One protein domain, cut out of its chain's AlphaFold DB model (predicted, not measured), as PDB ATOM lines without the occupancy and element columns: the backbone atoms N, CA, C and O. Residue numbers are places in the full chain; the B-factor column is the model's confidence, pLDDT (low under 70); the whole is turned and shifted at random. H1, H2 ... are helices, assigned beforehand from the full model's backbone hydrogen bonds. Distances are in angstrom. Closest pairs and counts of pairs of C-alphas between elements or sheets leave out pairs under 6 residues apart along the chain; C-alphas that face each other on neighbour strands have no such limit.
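This is residues 49 to 109 of the 109 residues of an uncharacterized protein of Bacillus pseudomycoides DSM 12442 (UniProt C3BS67). Two helices side by side make a long, thin helical hairpin, H1 running out and H2, the longer, folding back along it. Residues 71 to 77 at the turn stick out at one end, and residues 101 to 109 at the other. The 61 printed residues hold two named helices, H1 then H2, and no named strand: the class is all helix. The whole is only just loose, close to extended, a rod of 55 by 19 by 12 A with a radius of gyration of the C-alphas of 15.6 A.

Start with H1, residues 51 to 71, and go over the tight link of 4 residues to H2, residues 76 to 107. The two form a hairpin and touch; look for their closest C-alphas at Ser 55 and Ala 93, 6.5 A apart. They run opposite ways at a shallow tilt of 11 degrees. In H2 every O i to N i+4 pair is within hydrogen-bond range; in H1, 16 of 17 are.

Find C-alpha 51 at (343.194, 131.483, 324.938); from there H1 runs 30.8 A to C-alpha 71. H2 begins at C-alpha 76, (315.717, 124.790, 310.061), and runs 47.3 A to C-alpha 107 at (349.441, 134.081, 341.922).

The C-alphas farthest apart are those of Asn 73 and Arg 109, 55.1 A. The printed part has no cut, and pLDDT is under 70 at residues 106 to 109.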
ATOM      1  N   LEU A  49     346.810 126.758 321.161       71.44
ATOM      2  CA  LEU A  49     346.594 128.181 320.919       71.44
ATOM      3  C   LEU A  49     346.471 128.901 322.258       71.44
ATOM      4  O   LEU A  49     345.875 128.368 323.200       71.44
ATOM      5  N   ASP A  50     346.995 130.123 322.320       85.81
ATOM      6  CA  ASP A  50     346.678 130.997 323.437       85.81
ATOM      7  C   ASP A  50     345.161 131.223 323.499       85.81
ATOM      8  O   ASP A  50     344.467 131.246 322.476       85.81
ATOM      9  N   LEU A  51     344.631 131.384 324.709       87.69
ATOM     10  CA  LEU A  51     343.194 131.483 324.938       87.69
ATOM     11  C   LEU A  51     342.582 132.668 324.173       87.69
ATOM     12  O   LEU A  51     341.454 132.569 323.681       87.69
ATOM     13  N   LEU A  52     343.342 133.756 324.010       89.19
ATOM     14  CA  LEU A  52     342.946 134.906 323.206       89.19
ATOM     15  C   LEU A  52     342.849 134.579 321.718       89.19
ATOM     16  O   LEU A  52     341.849 134.917 321.084       89.19
ATOM     17  N   GLU A  53     343.867 133.932 321.159       89.06
ATOM     18  CA  GLU A  53     343.892 133.554 319.741       89.06
ATOM     19  C   GLU A  53     342.815 132.523 319.414       89.06
ATOM     20  O   GLU A  53     342.121 132.642 318.401       89.06
ATOM     21  N   TRP A  54     342.615 131.551 320.305       89.31
ATOM     22  CA  TRP A  54     341.563 130.553 320.164       89.31
ATOM     23  C   TRP A  54     340.173 131.200 320.196       89.31
ATOM     24  O   TRP A  54     339.349 130.934 319.325       89.31
ATOM     25  N   SER A  55     339.938 132.124 321.134       92.00
ATOM     26  CA  SER A  55     338.653 132.826 321.248       92.00
ATOM     27  C   SER A  55     338.347 133.691 320.023       92.00
ATOM     28  O   SER A  55     337.216 133.679 319.544       92.00
ATOM     29  N   LYS A  56     339.345 134.407 319.485       92.25
ATOM     30  CA  LYS A  56     339.204 135.165 318.229       92.25
ATOM     31  C   LYS A  56     338.854 134.248 317.062       92.25
ATOM     32  O   LYS A  56     337.885 134.504 316.360       92.25
ATOM     33  N   SER A  57     339.567 133.129 316.940       90.75
ATOM     34  CA  SER A  57     339.312 132.138 315.888       90.75
ATOM     35  C   SER A  57     337.888 131.578 315.962       90.75
ATOM     36  O   SER A  57     337.243 131.399 314.934       90.75
ATOM     37  N   CYS A  58     337.359 131.327 317.166       92.56
ATOM     38  CA  CYS A  58     335.969 130.898 317.329       92.56
ATOM     39  C   CYS A  58     334.961 131.945 316.836       92.56
ATOM     40  O   CYS A  58     333.950 131.559 316.258       92.56
ATOM     41  N   ILE A  59     335.218 133.236 317.063       94.19
ATOM     42  CA  ILE A  59     334.344 134.325 316.600       94.19
ATOM     43  C   ILE A  59     334.396 134.428 315.075       94.19
ATOM     44  O   ILE A  59     333.343 134.401 314.443       94.19
ATOM     45  N   ASP A  60     335.594 134.461 314.491       94.56
ATOM     46  CA  ASP A  60     335.772 134.590 313.041       94.56
ATOM     47  C   ASP A  60     335.076 133.437 312.295       94.56
ATOM     48  O   ASP A  60     334.280 133.652 311.382       94.56
ATOM     49  N   ILE A  61     335.294 132.194 312.746       93.56
ATOM     50  CA  ILE A  61     334.672 131.010 312.135       93.56
ATOM     51  C   ILE A  61     333.154 131.007 312.356       93.56
ATOM     52  O   ILE A  61     332.411 130.578 311.474       93.56
ATOM     53  N   TYR A  62     332.668 131.472 313.511       95.25
ATOM     54  CA  TYR A  62     331.231 131.595 313.762       95.25
ATOM     55  C   TYR A  62     330.572 132.575 312.791       95.25
ATOM     56  O   TYR A  62     329.534 132.246 312.217       95.25
ATOM     57  N   GLU A  63     331.163 133.754 312.587       94.75
ATOM     58  CA  GLU A  63     330.626 134.757 311.667       94.75
ATOM     59  C   GLU A  63     330.557 134.237 310.232       94.75
ATOM     60  O   GLU A  63     329.550 134.443 309.553       94.75
ATOM     61  N   ASP A  64     331.597 133.535 309.784       93.44
ATOM     62  CA  ASP A  64     331.623 132.916 308.461       93.44
ATOM     63  C   ASP A  64     330.592 131.783 308.353       93.44
ATOM     64  O   ASP A  64     329.802 131.752 307.412       93.44
ATOM     65  N   HIS A  65     330.501 130.910 309.361       92.62
ATOM     66  CA  HIS A  65     329.511 129.834 309.375       92.62
ATOM     67  C   HIS A  65     328.075 130.348 309.380       92.62
ATOM     68  O   HIS A  65     327.233 129.734 308.737       92.62
ATOM     69  N   ILE A  66     327.758 131.426 310.103       94.12
ATOM     70  CA  ILE A  66     326.396 131.976 310.117       94.12
ATOM     71  C   ILE A  66     326.010 132.510 308.738       94.12
ATOM     72  O   ILE A  66     324.898 132.231 308.292       94.12
ATOM     73  N   LYS A  67     326.926 133.204 308.048       92.50
ATOM     74  CA  LYS A  67     326.701 133.664 306.669       92.50
ATOM     75  C   LYS A  67     326.453 132.478 305.737       92.50
ATOM     76  O   LYS A  67     325.446 132.454 305.038       92.50
ATOM     77  N   ASP A  68     327.309 131.461 305.799       92.25
ATOM     78  CA  ASP A  68     327.171 130.266 304.962       92.25
ATOM     79  C   ASP A  68     325.861 129.517 305.256       92.25
ATOM     80  O   ASP A  68     325.195 129.026 304.344       92.25
ATOM     81  N   LEU A  69     325.453 129.447 306.528       92.81
ATOM     82  CA  LEU A  69     324.266 128.716 306.968       92.81
ATOM     83  C   LEU A  69     322.981 129.256 306.334       92.81
ATOM     84  O   LEU A  69     322.072 128.469 306.044       92.81
ATOM     85  N   GLU A  70     322.900 130.564 306.084       87.94
ATOM     86  CA  GLU A  70     321.769 131.189 305.390       87.94
ATOM     87  C   GLU A  70     321.622 130.663 303.957       87.94
ATOM     88  O   GLU A  70     320.503 130.377 303.528       87.94
ATOM     89  N   GLU A  71     322.737 130.419 303.267       91.94
ATOM     90  CA  GLU A  71     322.773 129.964 301.873       91.94
ATOM     91  C   GLU A  71     322.669 128.434 301.718       91.94
ATOM     92  O   GLU A  71     322.502 127.917 300.610       91.94
ATOM     93  N   THR A  72     322.725 127.677 302.819       93.81
ATOM     94  CA  THR A  72     322.604 126.212 302.769       93.81
ATOM     95  C   THR A  72     321.171 125.713 302.558       93.81
ATOM     96  O   THR A  72     320.197 126.274 303.070       93.81
ATOM     97  N   ASN A  73     321.063 124.541 301.923       95.25
ATOM     98  CA  ASN A  73     319.827 123.755 301.793       95.25
ATOM     99  C   ASN A  73     319.481 122.935 303.054       95.25
ATOM    100  O   ASN A  73     318.675 122.006 302.980       95.25
ATOM    101  N   LEU A  74     320.123 123.219 304.193       95.38
ATOM    102  CA  LEU A  74     319.830 122.546 305.455       95.38
ATOM    103  C   LEU A  74     318.422 122.898 305.936       95.38
ATOM    104  O   LEU A  74     317.924 124.003 305.716       95.38
ATOM    105  N   THR A  75     317.791 121.967 306.638       97.00
ATOM    106  CA  THR A  75     316.518 122.223 307.313       97.00
ATOM    107  C   THR A  75     316.716 123.168 308.498       97.00
ATOM    108  O   THR A  75     317.780 123.189 309.117       97.00
ATOM    109  N   ASP A  76     315.668 123.894 308.893       95.75
ATOM    110  CA  ASP A  76     315.717 124.790 310.061       95.75
ATOM    111  C   ASP A  76     316.190 124.074 311.331       95.75
ATOM    112  O   ASP A  76     316.901 124.642 312.158       95.75
ATOM    113  N   ARG A  77     315.837 122.791 311.472       96.81
ATOM    114  CA  ARG A  77     316.280 121.960 312.590       96.81
ATOM    115  C   ARG A  77     317.786 121.699 312.556       96.81
ATOM    116  O   ARG A  77     318.428 121.773 313.596       96.81
ATOM    117  N   GLU A  78     318.349 121.388 311.393       96.00
ATOM    118  CA  GLU A  78     319.795 121.180 311.242       96.00
ATOM    119  C   GLU A  78     320.564 122.483 311.471       96.00
ATOM    120  O   GLU A  78     321.552 122.489 312.206       96.00
ATOM    121  N   LYS A  79     320.061 123.602 310.931       95.12
ATOM    122  CA  LYS A  79     320.614 124.939 311.190       95.12
ATOM    123  C   LYS A  79     320.599 125.262 312.687       95.12
ATOM    124  O   LYS A  79     321.605 125.710 313.236       95.12
ATOM    125  N   TYR A  80     319.494 124.965 313.371       95.62
ATOM    126  CA  TYR A  80     319.374 125.139 314.819       95.62
ATOM    127  C   TYR A  80     320.406 124.318 315.605       95.62
ATOM    128  O   TYR A  80     321.052 124.865 316.497       95.62
ATOM    129  N   GLU A  81     320.597 123.033 315.290       96.75
ATOM    130  CA  GLU A  81     321.578 122.202 316.006       96.75
ATOM    131  C   GLU A  81     323.018 122.706 315.805       96.75
ATOM    132  O   GLU A  81     323.808 122.676 316.749       96.75
ATOM    133  N   ILE A  82     323.348 123.248 314.627       94.44
ATOM    134  CA  ILE A  82     324.651 123.885 314.370       94.44
ATOM    135  C   ILE A  82     324.831 125.134 315.244       94.44
ATOM    136  O   ILE A  82     325.843 125.265 315.936       94.44
ATOM    137  N   ILE A  83     323.841 126.032 315.269       95.12
ATOM    138  CA  ILE A  83     323.882 127.253 316.094       95.12
ATOM    139  C   ILE A  83     323.971 126.905 317.585       95.12
ATOM    140  O   ILE A  83     324.734 127.509 318.336       95.12
ATOM    141  N   LYS A  84     323.228 125.891 318.028       96.19
ATOM    142  CA  LYS A  84     323.304 125.379 319.399       96.19
ATOM    143  C   LYS A  84     324.696 124.832 319.724       96.19
ATOM    144  O   LYS A  84     325.194 125.060 320.824       96.19
ATOM    145  N   GLY A  85     325.336 124.150 318.772       95.88
ATOM    146  CA  GLY A  85     326.727 123.712 318.880       95.88
ATOM    147  C   GLY A  85     327.681 124.871 319.175       95.88
ATOM    148  O   GLY A  85     328.487 124.775 320.101       95.88
ATOM    149  N   TRP A  86     327.526 125.997 318.474       96.50
ATOM    150  CA  TRP A  86     328.291 127.220 318.746       96.50
ATOM    151  C   TRP A  86     328.083 127.767 320.158       96.50
ATOM    152  O   TRP A  86     329.046 128.181 320.798       96.50
ATOM    153  N   GLY A  87     326.858 127.692 320.687       95.75
ATOM    154  CA  GLY A  87     326.578 128.051 322.078       95.75
ATOM    155  C   GLY A  87     327.448 127.283 323.080       95.75
ATOM    156  O   GLY A  87     328.002 127.884 324.000       95.75
ATOM    157  N   ASN A  88     327.650 125.980 322.861       96.19
ATOM    158  CA  ASN A  88     328.535 125.173 323.708       96.19
ATOM    159  C   ASN A  88     330.005 125.600 323.576       96.19
ATOM    160  O   ASN A  88     330.718 125.650 324.576       96.19
ATOM    161  N   ILE A  89     330.462 125.929 322.363       94.56
ATOM    162  CA  ILE A  89     331.837 126.401 322.130       94.56
ATOM    163  C   ILE A  89     332.080 127.708 322.894       94.56
ATOM    164  O   ILE A  89     333.079 127.829 323.604       94.56
ATOM    165  N   PHE A  90     331.148 128.661 322.820       95.25
ATOM    166  CA  PHE A  90     331.260 129.928 323.546       95.25
ATOM    167  C   PHE A  90     331.180 129.755 325.061       95.25
ATOM    168  O   PHE A  90     331.908 130.430 325.788       95.25
ATOM    169  N   GLN A  91     330.359 128.826 325.552       95.88
ATOM    170  CA  GLN A  91     330.345 128.491 326.972       95.88
ATOM    171  C   GLN A  91     331.722 127.990 327.434       95.88
ATOM    172  O   GLN A  91     332.258 128.506 328.413       95.88
ATOM    173  N   ILE A  92     332.325 127.045 326.706       93.94
ATOM    174  CA  ILE A  92     333.664 126.520 327.019       93.94
ATOM    175  C   ILE A  92     334.711 127.642 326.996       93.94
ATOM    176  O   ILE A  92     335.581 127.695 327.867       93.94
ATOM    177  N   ALA A  93     334.613 128.566 326.036       91.75
ATOM    178  CA  ALA A  93     335.490 129.731 325.966       91.75
ATOM    179  C   ALA A  93     335.427 130.573 327.239       91.75
ATOM    180  O   ALA A  93     336.456 130.857 327.852       91.75
ATOM    181  N   LEU A  94     334.215 130.931 327.662       93.75
ATOM    182  CA  LEU A  94     333.988 131.735 328.857       93.75
ATOM    183  C   LEU A  94     334.467 131.023 330.123       93.75
ATOM    184  O   LEU A  94     335.139 131.636 330.948       93.75
ATOM    185  N   GLU A  95     334.180 129.728 330.265       95.00
ATOM    186  CA  GLU A  95     334.649 128.930 331.402       95.00
ATOM    187  C   GLU A  95     336.182 128.907 331.495       95.00
ATOM    188  O   GLU A  95     336.741 129.002 332.590       95.00
ATOM    189  N   ASN A  96     336.877 128.815 330.360       91.44
ATOM    190  CA  ASN A  96     338.338 128.852 330.327       91.44
ATOM    191  C   ASN A  96     338.894 130.241 330.662       91.44
ATOM    192  O   ASN A  96     339.883 130.331 331.389       91.44
ATOM    193  N   TRP A  97     338.240 131.316 330.215       93.81
ATOM    194  CA  TRP A  97     338.604 132.684 330.601       93.81
ATOM    195  C   TRP A  97     338.421 132.936 332.092       93.81
ATOM    196  O   TRP A  97     339.291 133.533 332.719       93.81
ATOM    197  N   ILE A  98     337.332 132.440 332.683       93.56
ATOM    198  CA  ILE A  98     337.107 132.532 334.130       93.56
ATOM    199  C   ILE A  98     338.250 131.846 334.884       93.56
ATOM    200  O   ILE A  98     338.851 132.463 335.761       93.56
ATOM    201  N   LYS A  99     338.616 130.618 334.493       91.62
ATOM    202  CA  LYS A  99     339.736 129.882 335.106       91.62
ATOM    203  C   LYS A  99     341.069 130.621 334.968       91.62
ATOM    204  O   LYS A  99     341.845 130.641 335.920       91.62
ATOM    205  N   ALA A 100     341.341 131.222 333.808       89.25
ATOM    206  CA  ALA A 100     342.554 132.007 333.588       89.25
ATOM    207  C   ALA A 100     342.607 133.230 334.523       89.25
ATOM    208  O   ALA A 100     343.581 133.406 335.252       89.25
ATOM    209  N   CYS A 101     341.516 133.997 334.599       89.56
ATOM    210  CA  CYS A 101     341.396 135.157 335.486       89.56
ATOM    211  C   CYS A 101     341.492 134.793 336.979       89.56
ATOM    212  O   CYS A 101     342.014 135.563 337.784       89.56
ATOM    213  N   GLU A 102     340.945 133.645 337.386       91.19
ATOM    214  CA  GLU A 102     341.050 133.153 338.766       91.19
ATOM    215  C   GLU A 102     342.478 132.735 339.118       91.19
ATOM    216  O   GLU A 102     342.934 133.003 340.231       91.19
ATOM    217  N   LYS A 103     343.193 132.122 338.169       86.62
ATOM    218  CA  LYS A 103     344.591 131.728 338.340       86.62
ATOM    219  C   LYS A 103     345.500 132.943 338.538       86.62
ATOM    220  O   LYS A 103     346.269 132.952 339.492       86.62
ATOM    221  N   GLU A 104     345.351 133.980 337.715       79.62
ATOM    222  CA  GLU A 104     346.122 135.228 337.850       79.62
ATOM    223  C   GLU A 104     345.925 135.873 339.233       79.62
ATOM    224  O   GLU A 104     346.890 136.231 339.901       79.62
ATOM    225  N   LYS A 105     344.687 135.917 339.741       72.88
ATOM    226  CA  LYS A 105     344.387 136.444 341.088       72.88
ATOM    227  C   LYS A 105     344.953 135.604 342.236       72.88
ATOM    228  O   LYS A 105     345.076 136.107 343.355       72.88
ATOM    229  N   GLY A 106     345.205 134.318 342.001       66.31
ATOM    230  CA  GLY A 106     345.788 133.400 342.977       66.31
ATOM    231  C   GLY A 106     347.312 133.495 343.066       66.31
ATOM    232  O   GLY A 106     347.858 133.214 344.126       66.31
ATOM    233  N   GLU A 107     347.981 133.910 341.989       60.50
ATOM    234  CA  GLU A 107     349.441 134.081 341.922       60.50
ATOM    235  C   GLU A 107     349.915 135.429 342.511       60.50
ATOM    236  O   GLU A 107     351.087 135.578 342.846       60.50
ATOM    237  N   GLU A 108     349.004 136.390 342.705       54.72
ATOM    238  CA  GLU A 108     349.270 137.697 343.335       54.72
ATOM    239  C   GLU A 108     349.115 137.714 344.878       54.72
ATOM    240  O   GLU A 108     349.201 138.783 345.492       54.72
ATOM    241  N   ARG A 109     348.870 136.565 345.528       46.19
ATOM    242  CA  ARG A 109     348.734 136.422 346.996       46.19
ATOM    243  C   ARG A 109     349.879 135.633 347.616       46.19
ATOM    244  O   ARG A 109     350.252 135.992 348.756       46.19
TER     245      ARG A 109